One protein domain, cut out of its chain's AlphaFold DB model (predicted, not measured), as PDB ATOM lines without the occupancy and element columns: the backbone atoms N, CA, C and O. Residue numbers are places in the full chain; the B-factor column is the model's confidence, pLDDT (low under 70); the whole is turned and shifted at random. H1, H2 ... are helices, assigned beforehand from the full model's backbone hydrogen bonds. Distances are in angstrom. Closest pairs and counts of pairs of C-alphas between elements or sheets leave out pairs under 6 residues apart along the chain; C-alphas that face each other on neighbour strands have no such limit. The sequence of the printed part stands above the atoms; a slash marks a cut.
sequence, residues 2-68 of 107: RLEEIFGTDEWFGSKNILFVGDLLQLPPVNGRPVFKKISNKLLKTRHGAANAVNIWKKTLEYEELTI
ATOM      1  N   ARG A   2     117.554 -37.329 195.740       88.88
ATOM      2  CA  ARG A   2     118.086 -38.036 196.923       88.88
ATOM      3  C   ARG A   2     119.464 -37.533 197.387       88.88
ATOM      4  O   ARG A   2     119.718 -37.501 198.581       88.88
ATOM      5  N   LEU A   3     120.342 -37.135 196.463       92.75
ATOM      6  CA  LEU A   3     121.664 -36.592 196.807       92.75
ATOM      7  C   LEU A   3     121.582 -35.190 197.430       92.75
ATOM      8  O   LEU A   3     122.269 -34.939 198.411       92.75
ATOM      9  N   GLU A   4     120.716 -34.319 196.913       93.06
ATOM     10  CA  GLU A   4     120.428 -32.994 197.494       93.06
ATOM     11  C   GLU A   4     119.963 -33.123 198.953       93.06
ATOM     12  O   GLU A   4     120.524 -32.491 199.843       93.06
ATOM     13  N   GLU A   5     119.022 -34.038 199.222       94.44
ATOM     14  CA  GLU A   5     118.528 -34.323 200.580       94.44
ATOM     15  C   GLU A   5     119.629 -34.834 201.519       94.44
ATOM     16  O   GLU A   5     119.693 -34.429 202.675       94.44
ATOM     17  N   ILE A   6     120.481 -35.748 201.039       96.44
ATOM     18  CA  ILE A   6     121.555 -36.346 201.848       96.44
ATOM     19  C   ILE A   6     122.620 -35.306 202.204       96.44
ATOM     20  O   ILE A   6     123.157 -35.342 203.309       96.44
ATOM     21  N   PHE A   7     122.945 -34.404 201.275       96.00
ATOM     22  CA  PHE A   7     124.012 -33.419 201.453       96.00
ATOM     23  C   PHE A   7     123.521 -32.045 201.926       96.00
ATOM     24  O   PHE A   7     124.356 -31.183 202.190       96.00
ATOM     25  N   GLY A   8     122.207 -31.841 202.067       95.81
ATOM     26  CA  GLY A   8     121.628 -30.595 202.576       95.81
ATOM     27  C   GLY A   8     121.860 -29.395 201.657       95.81
ATOM     28  O   GLY A   8     122.162 -28.307 202.140       95.81
ATOM     29  N   THR A   9     121.771 -29.597 200.342       95.25
ATOM     30  CA  THR A   9     121.985 -28.556 199.325       95.25
ATOM     31  C   THR A   9     120.961 -28.684 198.205       95.25
ATOM     32  O   THR A   9     120.557 -29.796 197.874       95.25
ATOM     33  N   ASP A  10     120.595 -27.557 197.597       92.19
ATOM     34  CA  ASP A  10     119.684 -27.494 196.447       92.19
ATOM     35  C   ASP A  10     120.425 -27.601 195.097       92.19
ATOM     36  O   ASP A  10     119.812 -27.563 194.030       92.19
ATOM     37  N   GLU A  11     121.751 -27.745 195.131       91.94
ATOM     38  CA  GLU A  11     122.586 -27.912 193.943       91.94
ATOM     39  C   GLU A  11     122.469 -29.320 193.350       91.94
ATOM     40  O   GLU A  11     122.474 -30.332 194.064       91.94
ATOM     41  N   TRP A  12     122.469 -29.400 192.015       90.44
ATOM     42  CA  TRP A  12     122.357 -30.670 191.300       90.44
ATOM     43  C   TRP A  12     123.391 -31.690 191.787       90.44
ATOM     44  O   TRP A  12     124.568 -31.387 191.990       90.44
ATOM     45  N   PHE A  13     122.932 -32.929 191.971       91.56
ATOM     46  CA  PHE A  13     123.744 -34.047 192.464       91.56
ATOM     47  C   PHE A  13     124.417 -33.806 193.828       91.56
ATOM     48  O   PHE A  13     125.357 -34.519 194.175       91.56
ATOM     49  N   GLY A  14     123.940 -32.854 194.636       94.31
ATOM     50  CA  GLY A  14     124.519 -32.585 195.952       94.31
ATOM     51  C   GLY A  14     125.896 -31.910 195.885       94.31
ATOM     52  O   GLY A  14     126.767 -32.220 196.704       94.31
ATOM     53  N   SER A  15     126.120 -31.066 194.869       93.06
ATOM     54  CA  SER A  15     127.411 -30.416 194.573       93.06
ATOM     55  C   SER A  15     128.575 -31.404 194.394       93.06
ATOM     56  O   SER A  15     129.710 -31.124 194.785       93.06
ATOM     57  N   LYS A  16     128.306 -32.602 193.858       93.19
ATOM     58  CA  LYS A  16     129.334 -33.618 193.591       93.19
ATOM     59  C   LYS A  16     129.723 -33.622 192.120       93.19
ATOM     60  O   LYS A  16     128.868 -33.510 191.247       93.19
ATOM     61  N   ASN A  17     131.011 -33.835 191.859       93.06
ATOM     62  CA  ASN A  17     131.495 -34.139 190.519       93.06
ATOM     63  C   ASN A  17     131.106 -35.580 190.179       93.06
ATOM     64  O   ASN A  17     131.542 -36.511 190.859       93.06
ATOM     65  N   ILE A  18     130.269 -35.758 189.157       92.19
ATOM     66  CA  ILE A  18     129.777 -37.069 188.731       92.19
ATOM     67  C   ILE A  18     130.295 -37.371 187.328       92.19
ATOM     68  O   ILE A  18     130.070 -36.595 186.405       92.19
ATOM     69  N   LEU A  19     130.937 -38.528 187.167       95.00
ATOM     70  CA  LEU A  19     131.286 -39.090 185.867       95.00
ATOM     71  C   LEU A  19     130.328 -40.238 185.543       95.00
ATOM     72  O   LEU A  19     130.216 -41.196 186.309       95.00
ATOM     73  N   PHE A  20     129.661 -40.147 184.397       92.56
ATOM     74  CA  PHE A  20     128.817 -41.216 183.870       92.56
ATOM     75  C   PHE A  20     129.552 -41.936 182.744       92.56
ATOM     76  O   PHE A  20     130.094 -41.295 181.850       92.56
ATOM     77  N   VAL A  21     129.540 -43.269 182.774       95.00
ATOM     78  CA  VAL A  21     130.146 -44.110 181.736       95.00
ATOM     79  C   VAL A  21     129.148 -45.189 181.347       95.00
ATOM     80  O   VAL A  21     128.519 -45.804 182.209       95.00
ATOM     81  N   GLY A  22     128.994 -45.423 180.048       93.62
ATOM     82  CA  GLY A  22     128.124 -46.466 179.528       93.62
ATOM     83  C   GLY A  22     127.878 -46.315 178.035       93.62
ATOM     84  O   GLY A  22     128.327 -45.357 177.414       93.62
ATOM     85  N   ASP A  23     127.132 -47.262 177.477       93.31
ATOM     86  CA  ASP A  23     126.705 -47.256 176.080       93.31
ATOM     87  C   ASP A  23     125.190 -47.448 176.023       93.31
ATOM     88  O   ASP A  23     124.651 -48.474 176.444       93.31
ATOM     89  N   LEU A  24     124.490 -46.431 175.525       91.31
ATOM     90  CA  LEU A  24     123.028 -46.405 175.495       91.31
ATOM     91  C   LEU A  24     122.439 -47.370 174.456       91.31
ATOM     92  O   LEU A  24     121.238 -47.642 174.514       91.31
ATOM     93  N   LEU A  25     123.263 -47.867 173.527       92.25
ATOM     94  CA  LEU A  25     122.875 -48.827 172.491       92.25
ATOM     95  C   LEU A  25     123.073 -50.291 172.916       92.25
ATOM     96  O   LEU A  25     122.742 -51.196 172.158       92.25
ATOM     97  N   GLN A  26     123.578 -50.537 174.131       93.12
ATOM     98  CA  GLN A  26     123.665 -51.883 174.702       93.12
ATOM     99  C   GLN A  26     122.341 -52.276 175.381       93.12
ATOM    100  O   GLN A  26     121.269 -52.229 174.780       93.12
ATOM    101  N   LEU A  27     122.391 -52.711 176.643       93.00
ATOM    102  CA  LEU A  27     121.220 -53.205 177.356       93.00
ATOM    103  C   LEU A  27     120.422 -52.052 177.981       93.00
ATOM    104  O   LEU A  27     120.982 -51.254 178.739       93.00
ATOM    105  N   PRO A  28     119.103 -51.973 177.736       92.12
ATOM    106  CA  PRO A  28     118.255 -51.018 178.428       92.12
ATOM    107  C   PRO A  28     118.025 -51.439 179.892       92.12
ATOM    108  O   PRO A  28     118.188 -52.611 180.243       92.12
ATOM    109  N   PRO A  29     117.565 -50.516 180.757       92.25
ATOM    110  CA  PRO A  29     117.163 -50.860 182.117       92.25
ATOM    111  C   PRO A  29     116.057 -51.926 182.143       92.25
ATOM    112  O   PRO A  29     115.039 -51.787 181.458       92.25
ATOM    113  N   VAL A  30     116.212 -52.949 182.988       94.00
ATOM    114  CA  VAL A  30     115.205 -54.008 183.168       94.00
ATOM    115  C   VAL A  30     113.910 -53.404 183.709       94.00
ATOM    116  O   VAL A  30     113.919 -52.733 184.739       94.00
ATOM    117  N   ASN A  31     112.791 -53.624 183.009       90.88
ATOM    118  CA  ASN A  31     111.474 -53.059 183.341       90.88
ATOM    119  C   ASN A  31     111.467 -51.527 183.534       90.88
ATOM    120  O   ASN A  31     110.559 -50.967 184.154       90.88
ATOM    121  N   GLY A  32     112.474 -50.834 182.999       85.62
ATOM    122  CA  GLY A  32     112.653 -49.398 183.137       85.62
ATOM    123  C   GLY A  32     112.526 -48.664 181.810       85.62
ATOM    124  O   GLY A  32     112.303 -49.242 180.747       85.62
ATOM    125  N   ARG A  33     112.659 -47.339 181.870       84.62
ATOM    126  CA  ARG A  33     112.763 -46.491 180.678       84.62
ATOM    127  C   ARG A  33     114.170 -45.903 180.624       84.62
ATOM    128  O   ARG A  33     114.684 -45.538 181.678       84.62
ATOM    129  N   PRO A  34     114.774 -45.767 179.432       85.81
ATOM    130  CA  PRO A  34     116.049 -45.082 179.305       85.81
ATOM    131  C   PRO A  34     115.970 -43.657 179.859       85.81
ATOM    132  O   PRO A  34     115.014 -42.926 179.584       85.81
ATOM    133  N   VAL A  35     116.985 -43.271 180.628       79.69
ATOM    134  CA  VAL A  35     117.005 -42.045 181.444       79.69
ATOM    135  C   VAL A  35     116.987 -40.750 180.623       79.69
ATOM    136  O   VAL A  35     116.537 -39.711 181.097       79.69
ATOM    137  N   PHE A  36     117.417 -40.827 179.365       77.81
ATOM    138  CA  PHE A  36     117.452 -39.713 178.421       77.81
ATOM    139  C   PHE A  36     116.119 -39.494 177.683       77.81
ATOM    140  O   PHE A  36     115.924 -38.446 177.057       77.81
ATOM    141  N   LYS A  37     115.171 -40.446 177.741       80.94
ATOM    142  CA  LYS A  37     113.860 -40.277 177.098       80.94
ATOM    143  C   LYS A  37     113.012 -39.277 177.878       80.94
ATOM    144  O   LYS A  37     112.874 -39.362 179.097       80.94
ATOM    145  N   LYS A  38     112.380 -38.348 177.156       78.31
ATOM    146  CA  LYS A  38     111.460 -37.375 177.755       78.31
ATOM    147  C   LYS A  38     110.304 -38.108 178.437       78.31
ATOM    148  O   LYS A  38     109.616 -38.922 177.817       78.31
ATOM    149  N   ILE A  39     110.066 -37.785 179.702       81.50
ATOM    150  CA  ILE A  39     108.890 -38.267 180.420       81.50
ATOM    151  C   ILE A  39     107.670 -37.491 179.910       81.50
ATOM    152  O   ILE A  39     107.712 -36.269 179.780       81.50
ATOM    153  N   SER A  40     106.583 -38.194 179.588       82.94
ATOM    154  CA  SER A  40     105.354 -37.540 179.138       82.94
ATOM    155  C   SER A  40     104.677 -36.791 180.286       82.94
ATOM    156  O   SER A  40     104.668 -37.263 181.423       82.94
ATOM    157  N   ASN A  41     104.026 -35.667 179.979       82.31
ATOM    158  CA  ASN A  41     103.312 -34.867 180.981       82.31
ATOM    159  C   ASN A  41     102.230 -35.678 181.711       82.31
ATOM    160  O   ASN A  41     102.014 -35.485 182.902       82.31
ATOM    161  N   LYS A  42     101.587 -36.638 181.025       84.94
ATOM    162  CA  LYS A  42     100.652 -37.580 181.659       84.94
ATOM    163  C   LYS A  42     101.346 -38.389 182.757       84.94
ATOM    164  O   LYS A  42     100.840 -38.453 183.868       84.94
ATOM    165  N   LEU A  43     102.513 -38.971 182.464       82.19
ATOM    166  CA  LEU A  43     103.249 -39.778 183.437       82.19
ATOM    167  C   LEU A  43     103.792 -38.926 184.592       82.19
ATOM    168  O   LEU A  43     103.756 -39.380 185.730       82.19
ATOM    169  N   LEU A  44     104.254 -37.704 184.310       81.62
ATOM    170  CA  LEU A  44     104.701 -36.759 185.337       81.62
ATOM    171  C   LEU A  44     103.578 -36.404 186.307       81.62
ATOM    172  O   LEU A  44     103.773 -36.493 187.516       81.62
ATOM    173  N   LYS A  45     102.384 -36.102 185.786       83.00
ATOM    174  CA  LYS A  45     101.208 -35.838 186.617       83.00
ATOM    175  C   LYS A  45     100.830 -37.055 187.459       83.00
ATOM    176  O   LYS A  45     100.644 -36.916 188.659       83.00
ATOM    177  N   THR A  46     100.762 -38.247 186.859       83.88
ATOM    178  CA  THR A  46     100.343 -39.465 187.575       83.88
ATOM    179  C   THR A  46     101.362 -39.939 188.614       83.88
ATOM    180  O   THR A  46     100.957 -40.436 189.656       83.88
ATOM    181  N   ARG A  47     102.672 -39.827 188.349       79.50
ATOM    182  CA  ARG A  47     103.717 -40.361 189.248       79.50
ATOM    183  C   ARG A  47     104.300 -39.341 190.219       79.50
ATOM    184  O   ARG A  47     104.755 -39.737 191.283       79.50
ATOM    185  N   HIS A  48     104.333 -38.067 189.842       73.94
ATOM    186  CA  HIS A  48     105.047 -37.028 190.585       73.94
ATOM    187  C   HIS A  48     104.179 -35.807 190.912       73.94
ATOM    188  O   HIS A  48     104.693 -34.855 191.488       73.94
ATOM    189  N   GLY A  49     102.898 -35.780 190.515       78.19
ATOM    190  CA  GLY A  49     102.011 -34.630 190.742       78.19
ATOM    191  C   GLY A  49     102.455 -33.341 190.035       78.19
ATOM    192  O   GLY A  49     101.871 -32.284 190.254       78.19
ATOM    193  N   ALA A  50     103.476 -33.414 189.177       75.12
ATOM    194  CA  ALA A  50     104.119 -32.258 188.574       75.12
ATOM    195  C   ALA A  50     103.582 -31.986 187.164       75.12
ATOM    196  O   ALA A  50     103.362 -32.904 186.369       75.12
ATOM    197  N   ALA A  51     103.406 -30.705 186.830       71.00
ATOM    198  CA  ALA A  51     102.983 -30.287 185.493       71.00
ATOM    199  C   ALA A  51     104.102 -30.441 184.449       71.00
ATOM    200  O   ALA A  51     103.809 -30.755 183.297       71.00
ATOM    201  N   ASN A  52     105.359 -30.259 184.870       72.44
ATOM    202  CA  ASN A  52     106.566 -30.329 184.047       72.44
ATOM    203  C   ASN A  52     107.710 -30.986 184.834       72.44
ATOM    204  O   ASN A  52     107.699 -30.994 186.062       72.44
ATOM    205  N   ALA A  53     108.716 -31.495 184.122       77.25
ATOM    206  CA  ALA A  53     109.964 -31.970 184.711       77.25
ATOM    207  C   ALA A  53     111.157 -31.480 183.896       77.25
ATOM    208  O   ALA A  53     111.122 -31.447 182.662       77.25
ATOM    209  N   VAL A  54     112.220 -31.114 184.604       81.00
ATOM    210  CA  VAL A  54     113.499 -30.741 184.007       81.00
ATOM    211  C   VAL A  54     114.212 -32.008 183.538       81.00
ATOM    212  O   VAL A  54     114.340 -32.971 184.290       81.00
ATOM    213  N   ASN A  55     114.695 -32.014 182.294       83.00
ATOM    214  CA  ASN A  55     115.620 -33.047 181.835       83.00
ATOM    215  C   ASN A  55     117.034 -32.657 182.286       83.00
ATOM    216  O   ASN A  55     117.698 -31.878 181.606       83.00
ATOM    217  N   ILE A  56     117.450 -33.160 183.453       85.88
ATOM    218  CA  ILE A  56     118.750 -32.834 184.056       85.88
ATOM    219  C   ILE A  56     119.914 -33.270 183.165       85.88
ATOM    220  O   ILE A  56     120.842 -32.497 182.981       85.88
ATOM    221  N   TRP A  57     119.802 -34.418 182.487       85.94
ATOM    222  CA  TRP A  57     120.833 -34.916 181.575       85.94
ATOM    223  C   TRP A  57     121.162 -33.912 180.471       85.94
ATOM    224  O   TRP A  57     122.324 -33.665 180.193       85.94
ATOM    225  N   LYS A  58     120.143 -33.272 179.886       84.50
ATOM    226  CA  LYS A  58     120.346 -32.233 178.864       84.50
ATOM    227  C   LYS A  58     120.882 -30.910 179.412       84.50
ATOM    228  O   LYS A  58     121.369 -30.108 178.630       84.50
ATOM    229  N   LYS A  59     120.693 -30.635 180.704       85.69
ATOM    230  CA  LYS A  59     121.081 -29.360 181.319       85.69
ATOM    231  C   LYS A  59     122.467 -29.391 181.950       85.69
ATOM    232  O   LYS A  59     123.078 -28.336 182.038       85.69
ATOM    233  N   THR A  60     122.904 -30.545 182.446       87.12
ATOM    234  CA  THR A  60     124.092 -30.643 183.306       87.12
ATOM    235  C   THR A  60     125.197 -31.515 182.732       87.12
ATOM    236  O   THR A  60     126.287 -31.501 183.287       87.12
ATOM    237  N   LEU A  61     124.933 -32.324 181.699       88.62
ATOM    238  CA  LEU A  61     125.976 -33.163 181.119       88.62
ATOM    239  C   LEU A  61     126.724 -32.456 180.001       88.62
ATOM    240  O   LEU A  61     126.118 -31.973 179.044       88.62
ATOM    241  N   GLU A  62     128.039 -32.569 180.077       93.00
ATOM    242  CA  GLU A  62     128.926 -32.560 178.924       93.00
ATOM    243  C   GLU A  62     129.122 -34.014 178.467       93.00
ATOM    244  O   GLU A  62     129.203 -34.928 179.293       93.00
ATOM    245  N   TYR A  63     129.113 -34.245 177.155       92.12
ATOM    246  CA  TYR A  63     129.185 -35.579 176.559       92.12
ATOM    247  C   TYR A  63     130.374 -35.664 175.613       92.12
ATOM    248  O   TYR A  63     130.513 -34.819 174.734       92.12
ATOM    249  N   GLU A  64     131.151 -36.733 175.753       95.44
ATOM    250  CA  GLU A  64     132.245 -37.089 174.855       95.44
ATOM    251  C   GLU A  64     132.125 -38.569 174.478       95.44
ATOM    252  O   GLU A  64     131.875 -39.420 175.337       95.44
ATOM    253  N   GLU A  65     132.295 -38.881 173.191       95.50
ATOM    254  CA  GLU A  65     132.256 -40.256 172.684       95.50
ATOM    255  C   GLU A  65     133.667 -40.820 172.519       95.50
ATOM    256  O   GLU A  65     134.519 -40.234 171.851       95.50
ATOM    257  N   LEU A  66     133.900 -42.013 173.069       96.06
ATOM    258  CA  LEU A  66     135.100 -42.783 172.758       96.06
ATOM    259  C   LEU A  66     134.912 -43.499 171.418       96.06
ATOM    260  O   LEU A  66     134.027 -44.340 171.280       96.06
ATOM    261  N   THR A  67     135.772 -43.196 170.450       93.75
ATOM    262  CA  THR A  67     135.654 -43.695 169.068       93.75
ATOM    263  C   THR A  67     136.589 -44.861 168.745       93.75
ATOM    264  O   THR A  67     136.445 -45.500 167.704       93.75
ATOM    265  N   ILE A  68     137.545 -45.169 169.627       93.81
ATOM    266  CA  ILE A  68     138.539 -46.226 169.408       93.81
ATOM    267  C   ILE A  68     138.108 -47.503 170.134       93.81
ATOM    268  O   ILE A  68     138.035 -47.546 171.363       93.81
TER     269      ILE A  68
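AT A GLANCE: This is residues 2 to 68 of the 107 residues of an uncharacterized protein of Amphimedon queenslandica (UniProt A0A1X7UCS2). This is a loose, open winding of loops with little regular structure, in which three short helices sit well apart. A long loop sweeps from H1 to H2, with residues 25 to 33 sticking out, and after H3 a tail runs to Ile 68, far from H2. The printed part has 67 residues and no named strand; H1, H2 and H3, in chain order, hold 19 of them, and the class is all helix. The whole is loose, with a radius of gyration of the C-alphas of 14.5 A, and spans 44 by 29 by 21 A.

HOW THE PARTS SIT: H1, residues 2 to 7, is apart from H2, residues 41 to 48. H3, residues 56 to 60, is apart from both. In H1, H2 and H3, every O i to N i+4 pair is within hydrogen-bond range.

IN THESE COORDINATES: H1 begins at C-alpha 2 (118.086, -38.036, 196.923) and is 8.8 A long. H2 measures 10.0 A. H3, 5.8 A, ends at C-alpha 60 (124.092, -30.643, 183.306).

THE WHOLE: The farthest C-alphas, Gly 49 and Ile 68, are 43.9 A apart. H1 to H2 is a long link of 33 residues. The printed part has no cut, and no printed residue is under 70 in pLDDT.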